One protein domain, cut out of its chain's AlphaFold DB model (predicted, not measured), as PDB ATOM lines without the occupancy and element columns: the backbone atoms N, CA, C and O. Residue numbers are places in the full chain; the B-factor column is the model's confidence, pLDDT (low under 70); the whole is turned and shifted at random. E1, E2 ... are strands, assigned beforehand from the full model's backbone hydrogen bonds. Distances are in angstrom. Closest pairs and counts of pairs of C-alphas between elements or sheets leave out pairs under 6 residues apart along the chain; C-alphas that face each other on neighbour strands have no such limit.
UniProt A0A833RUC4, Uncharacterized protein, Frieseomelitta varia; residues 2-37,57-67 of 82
ATOM      1  N   LEU A   2      34.302 -11.490   6.647       87.00
ATOM      2  CA  LEU A   2      34.554 -12.653   5.793       87.00
ATOM      3  C   LEU A   2      35.183 -13.790   6.616       87.00
ATOM      4  O   LEU A   2      36.169 -13.544   7.311       87.00
ATOM      5  N   GLN A   3      34.624 -14.997   6.542       89.94
ATOM      6  CA  GLN A   3      35.143 -16.202   7.204       89.94
ATOM      7  C   GLN A   3      35.099 -17.390   6.240       89.94
ATOM      8  O   GLN A   3      34.130 -17.554   5.503       89.94
ATOM      9  N   ILE A   4      36.144 -18.218   6.236       91.69
ATOM     10  CA  ILE A   4      36.162 -19.475   5.482       91.69
ATOM     11  C   ILE A   4      35.457 -20.533   6.333       91.69
ATOM     12  O   ILE A   4      35.846 -20.747   7.475       91.69
ATOM     13  N   LEU A   5      34.416 -21.158   5.786       93.19
ATOM     14  CA  LEU A   5      33.618 -22.177   6.477       93.19
ATOM     15  C   LEU A   5      34.045 -23.596   6.112       93.19
ATOM     16  O   LEU A   5      33.968 -24.506   6.932       93.19
ATOM     17  N   ARG A   6      34.434 -23.793   4.852       94.06
ATOM     18  CA  ARG A   6      34.795 -25.102   4.315       94.06
ATOM     19  C   ARG A   6      35.774 -24.965   3.159       94.06
ATOM     20  O   ARG A   6      35.639 -24.055   2.341       94.06
ATOM     21  N   ILE A   7      36.714 -25.896   3.051       93.31
ATOM     22  CA  ILE A   7      37.636 -26.016   1.920       93.31
ATOM     23  C   ILE A   7      37.525 -27.431   1.362       93.31
ATOM     24  O   ILE A   7      37.670 -28.394   2.110       93.31
ATOM     25  N   ASN A   8      37.295 -27.537   0.053       92.81
ATOM     26  CA  ASN A   8      37.355 -28.800  -0.669       92.81
ATOM     27  C   ASN A   8      38.657 -28.877  -1.479       92.81
ATOM     28  O   ASN A   8      38.882 -28.077  -2.394       92.81
ATOM     29  N   THR A   9      39.497 -29.858  -1.156       90.88
ATOM     30  CA  THR A   9      40.837 -30.024  -1.747       90.88
ATOM     31  C   THR A   9      40.817 -30.745  -3.099       90.88
ATOM     32  O   THR A   9      41.755 -30.615  -3.880       90.88
ATOM     33  N   LYS A  10      39.728 -31.448  -3.434       90.06
ATOM     34  CA  LYS A  10      39.560 -32.170  -4.707       90.06
ATOM     35  C   LYS A  10      39.226 -31.249  -5.882       90.06
ATOM     36  O   LYS A  10      39.752 -31.425  -6.977       90.06
ATOM     37  N   TYR A  11      38.346 -30.278  -5.660       92.62
ATOM     38  CA  TYR A  11      37.894 -29.313  -6.665       92.62
ATOM     39  C   TYR A  11      38.538 -27.931  -6.491       92.62
ATOM     40  O   TYR A  11      38.297 -27.051  -7.314       92.62
ATOM     41  N   ASN A  12      39.348 -27.738  -5.443       91.69
ATOM     42  CA  ASN A  12      39.936 -26.451  -5.060       91.69
ATOM     43  C   ASN A  12      38.869 -25.361  -4.849       91.69
ATOM     44  O   ASN A  12      39.009 -24.229  -5.312       91.69
ATOM     45  N   VAL A  13      37.781 -25.720  -4.160       94.62
ATOM     46  CA  VAL A  13      36.645 -24.826  -3.889       94.62
ATOM     47  C   VAL A  13      36.673 -24.380  -2.433       94.62
ATOM     48  O   VAL A  13      36.777 -25.200  -1.522       94.62
ATOM     49  N   ILE A  14      36.525 -23.074  -2.216       93.94
ATOM     50  CA  ILE A  14      36.480 -22.458  -0.887       93.94
ATOM     51  C   ILE A  14      35.073 -21.912  -0.650       93.94
ATOM     52  O   ILE A  14      34.561 -21.121  -1.441       93.94
ATOM     53  N   TRP A  15      34.462 -22.309   0.461       93.81
ATOM     54  CA  TRP A  15      33.181 -21.791   0.923       93.81
ATOM     55  C   TRP A  15      33.420 -20.657   1.903       93.81
ATOM     56  O   TRP A  15      34.061 -20.830   2.943       93.81
ATOM     57  N   VAL A  16      32.885 -19.490   1.569       92.44
ATOM     58  CA  VAL A  16      33.131 -18.258   2.306       92.44
ATOM     59  C   VAL A  16      31.810 -17.689   2.802       92.44
ATOM     60  O   VAL A  16      30.895 -17.444   2.020       92.44
ATOM     61  N   LEU A  17      31.731 -17.431   4.104       92.06
ATOM     62  CA  LEU A  17      30.680 -16.630   4.707       92.06
ATOM     63  C   LEU A  17      31.050 -15.155   4.575       92.06
ATOM     64  O   LEU A  17      32.004 -14.683   5.192       92.06
ATOM     65  N   ALA A  18      30.287 -14.415   3.782       87.81
ATOM     66  CA  ALA A  18      30.413 -12.971   3.651       87.81
ATOM     67  C   ALA A  18      29.027 -12.353   3.450       87.81
ATOM     68  O   ALA A  18      28.136 -12.989   2.897       87.81
ATOM     69  N   GLN A  19      28.844 -11.102   3.884       85.56
ATOM     70  CA  GLN A  19      27.591 -10.376   3.633       85.56
ATOM     71  C   GLN A  19      27.375 -10.129   2.139       85.56
ATOM     72  O   GLN A  19      26.247 -10.191   1.665       85.56
ATOM     73  N   ASN A  20      28.454  -9.838   1.412       85.88
ATOM     74  CA  ASN A  20      28.460  -9.787  -0.039       85.88
ATOM     75  C   ASN A  20      29.901  -9.911  -0.550       85.88
ATOM     76  O   ASN A  20      30.821  -9.400   0.098       85.88
ATOM     77  N   VAL A  21      30.095 -10.558  -1.698       88.25
ATOM     78  CA  VAL A  21      31.381 -10.579  -2.410       88.25
ATOM     79  C   VAL A  21      31.234  -9.665  -3.625       88.25
ATOM     80  O   VAL A  21      30.294  -9.849  -4.395       88.25
ATOM     81  N   PRO A  22      32.094  -8.647  -3.795       90.50
ATOM     82  CA  PRO A  22      31.986  -7.742  -4.931       90.50
ATOM     83  C   PRO A  22      32.272  -8.481  -6.243       90.50
ATOM     84  O   PRO A  22      33.266  -9.197  -6.346       90.50
ATOM     85  N   GLY A  23      31.426  -8.255  -7.249       89.56
ATOM     86  CA  GLY A  23      31.522  -8.884  -8.567       89.56
ATOM     87  C   GLY A  23      30.259  -9.660  -8.935       89.56
ATOM     88  O   GLY A  23      29.430  -9.972  -8.084       89.56
ATOM     89  N   GLU A  24      30.100  -9.949 -10.223       91.94
ATOM     90  CA  GLU A  24      29.046 -10.842 -10.710       91.94
ATOM     91  C   GLU A  24      29.480 -12.308 -10.579       91.94
ATOM     92  O   GLU A  24      30.660 -12.619 -10.371       91.94
ATOM     93  N   VAL A  25      28.536 -13.233 -10.742       92.06
ATOM     94  CA  VAL A  25      28.839 -14.668 -10.769       92.06
ATOM     95  C   VAL A  25      29.860 -14.958 -11.878       92.06
ATOM     96  O   VAL A  25      29.716 -14.474 -12.996       92.06
ATOM     97  N   ASN A  26      30.878 -15.769 -11.570       92.88
ATOM     98  CA  ASN A  26      32.018 -16.095 -12.444       92.88
ATOM     99  C   ASN A  26      33.035 -14.962 -12.678       92.88
ATOM    100  O   ASN A  26      33.890 -15.079 -13.556       92.88
ATOM    101  N   THR A  27      32.992 -13.885 -11.890       93.88
ATOM    102  CA  THR A  27      34.043 -12.857 -11.920       93.88
ATOM    103  C   THR A  27      35.302 -13.343 -11.194       93.88
ATOM    104  O   THR A  27      35.224 -14.062 -10.199       93.88
ATOM    105  N   MET A  28      36.479 -12.935 -11.677       93.94
ATOM    106  CA  MET A  28      37.750 -13.183 -10.991       93.94
ATOM    107  C   MET A  28      37.854 -12.319  -9.726       93.94
ATOM    108  O   MET A  28      37.673 -11.104  -9.786       93.94
ATOM    109  N   CYS A  29      38.218 -12.936  -8.604       90.75
ATOM    110  CA  CYS A  29      38.367 -12.265  -7.313       90.75
ATOM    111  C   CYS A  29      39.800 -12.387  -6.788       90.75
ATOM    112  O   CYS A  29      40.489 -13.372  -7.048       90.75
ATOM    113  N   TYR A  30      40.226 -11.405  -5.994       92.00
ATOM    114  CA  TYR A  30      41.485 -11.459  -5.250       92.00
ATOM    115  C   TYR A  30      41.207 -11.856  -3.801       92.00
ATOM    116  O   TYR A  30      40.448 -11.176  -3.108       92.00
ATOM    117  N   LEU A  31      41.835 -12.937  -3.342       89.50
ATOM    118  CA  LEU A  31      41.734 -13.435  -1.972       89.50
ATOM    119  C   LEU A  31      43.102 -13.330  -1.292       89.50
ATOM    120  O   LEU A  31      44.100 -13.794  -1.839       89.50
ATOM    121  N   TYR A  32      43.147 -12.703  -0.119       89.94
ATOM    122  CA  TYR A  32      44.355 -12.537   0.685       89.94
ATOM    123  C   TYR A  32      44.005 -12.490   2.176       89.94
ATOM    124  O   TYR A  32      42.850 -12.255   2.547       89.94
ATOM    125  N   ASP A  33      45.009 -12.713   3.024       88.31
ATOM    126  CA  ASP A  33      44.849 -12.690   4.476       88.31
ATOM    127  C   ASP A  33      44.386 -11.314   4.970       88.31
ATOM    128  O   ASP A  33      44.808 -10.265   4.483       88.31
ATOM    129  N   THR A  34      43.510 -11.305   5.971       87.88
ATOM    130  CA  THR A  34      42.969 -10.050   6.496       87.88
ATOM    131  C   THR A  34      44.051  -9.179   7.138       87.88
ATOM    132  O   THR A  34      44.917  -9.661   7.863       87.88
ATOM    133  N   ILE A  35      43.952  -7.867   6.922       88.44
ATOM    134  CA  ILE A  35      44.817  -6.855   7.550       88.44
ATOM    135  C   ILE A  35      44.239  -6.307   8.866       88.44
ATOM    136  O   ILE A  35      44.773  -5.355   9.434       88.44
ATOM    137  N   LEU A  36      43.109  -6.851   9.336       89.69
ATOM    138  CA  LEU A  36      42.468  -6.381  10.560       89.69
ATOM    139  C   LEU A  36      43.352  -6.689  11.781       89.69
ATOM    140  O   LEU A  36      43.656  -7.855  12.024       89.69
ATOM    141  N   PRO A  37      43.698  -5.692  12.616       85.19
ATOM    142  CA  PRO A  37      44.636  -5.881  13.728       85.19
ATOM    143  C   PRO A  37      44.092  -6.806  14.824       85.19
ATOM    144  O   PRO A  37      44.856  -7.415  15.567       85.19
ATOM    145  N   LEU A  57      45.879 -33.541   2.791       82.81
ATOM    146  CA  LEU A  57      44.771 -32.977   3.554       82.81
ATOM    147  C   LEU A  57      43.478 -33.760   3.262       82.81
ATOM    148  O   LEU A  57      43.301 -34.253   2.142       82.81
ATOM    149  N   PRO A  58      42.555 -33.852   4.235       87.75
ATOM    150  CA  PRO A  58      41.216 -34.379   4.001       87.75
ATOM    151  C   PRO A  58      40.539 -33.736   2.779       87.75
ATOM    152  O   PRO A  58      40.811 -32.582   2.436       87.75
ATOM    153  N   GLU A  59      39.627 -34.474   2.132       88.62
ATOM    154  CA  GLU A  59      38.847 -33.943   0.998       88.62
ATOM    155  C   GLU A  59      38.037 -32.710   1.413       88.62
ATOM    156  O   GLU A  59      37.916 -31.762   0.639       88.62
ATOM    157  N   GLU A  60      37.531 -32.720   2.648       91.12
ATOM    158  CA  GLU A  60      36.721 -31.663   3.234       91.12
ATOM    159  C   GLU A  60      37.325 -31.200   4.555       91.12
ATOM    160  O   GLU A  60      37.504 -31.983   5.488       91.12
ATOM    161  N   LEU A  61      37.612 -29.907   4.638       91.19
ATOM    162  CA  LEU A  61      38.042 -29.226   5.854       91.19
ATOM    163  C   LEU A  61      36.912 -28.292   6.274       91.19
ATOM    164  O   LEU A  61      36.571 -27.399   5.501       91.19
ATOM    165  N   TYR A  62      36.339 -28.490   7.457       92.94
ATOM    166  CA  TYR A  62      35.277 -27.647   8.016       92.94
ATOM    167  C   TYR A  62      35.841 -26.739   9.114       92.94
ATOM    168  O   TYR A  62      36.796 -27.112   9.794       92.94
ATOM    169  N   ALA A  63      35.269 -25.547   9.272       91.06
ATOM    170  CA  ALA A  63      35.523 -24.703  10.433       91.06
ATOM    171  C   ALA A  63      34.837 -25.283  11.682       91.06
ATOM    172  O   ALA A  63      33.814 -25.956  11.567       91.06
ATOM    173  N   ASP A  64      35.381 -24.993  12.868       88.31
ATOM    174  CA  ASP A  64      34.910 -25.551  14.149       88.31
ATOM    175  C   ASP A  64      33.432 -25.235  14.455       88.31
ATOM    176  O   ASP A  64      32.784 -25.935  15.228       88.31
ATOM    177  N   ASP A  65      32.896 -24.165  13.863       90.38
ATOM    178  CA  ASP A  65      31.516 -23.700  14.018       90.38
ATOM    179  C   ASP A  65      30.549 -24.254  12.956       90.38
ATOM    180  O   ASP A  65      29.370 -23.890  12.942       90.38
ATOM    181  N   VAL A  66      31.020 -25.130  12.065       92.06
ATOM    182  CA  VAL A  66      30.232 -25.682  10.961       92.06
ATOM    183  C   VAL A  66      29.965 -27.160  11.189       92.06
ATOM    184  O   VAL A  66      30.884 -27.971  11.197       92.06
ATOM    185  N   HIS A  67      28.682 -27.518  11.276       91.88
ATOM    186  CA  HIS A  67      28.249 -28.914  11.340       91.88
ATOM    187  C   HIS A  67      28.543 -29.636  10.012       91.88
ATOM    188  O   HIS A  67      27.973 -29.253   8.979       91.88
TER     189      HIS A  67
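AT A GLANCE: This is residues 2 to 37 and 57 to 67 of the 82 residues of an uncharacterized protein of Frieseomelitta varia (UniProt A0A833RUC4). A small three-stranded sheet, with little regular structure beyond it, has a long loop at one end that swings out from the E1 and E2 hairpin; residues 22 to 28 of this loop stick out. The printed part has 47 residues, with no named helix and strands E1, E2 and E3 in chain order; the sheet order is E2, E1, E3, all antiparallel. The class is all strand, with only 14 residues in named elements. The whole is loose, with a radius of gyration of the C-alphas of 12.2 A and spans of 29 by 29 by 18 A.

HOW THE PARTS SIT: E1, residues 3 to 8, is the inner strand. E2, residues 13 to 17, forms a hairpin with it through a tight link, antiparallel at 159 degrees; N 5 and O 15 are within hydrogen-bond range at 2.9 A. E3, residues 60 to 62, is antiparallel to E1 at 162 degrees, with N 7 and O 61 within hydrogen-bond range at 2.9 A. The edge strands E2 and E3 are apart.

IN THESE COORDINATES: E1 runs 15.0 A from C-alpha 3 at (35.143, -16.202, 7.204), and E2 13.3 A. E3 runs 6.4 A and ends at C-alpha 62 at (35.277, -27.647, 8.016).

THE WHOLE: The two C-alphas farthest apart, those of Lys 10 and Pro 37, are 32.5 A apart. Residues 38 to 56 are not printed, and C-alphas 37 and 57 are 28.9 A apart across this cut. No printed residue has a pLDDT under 70.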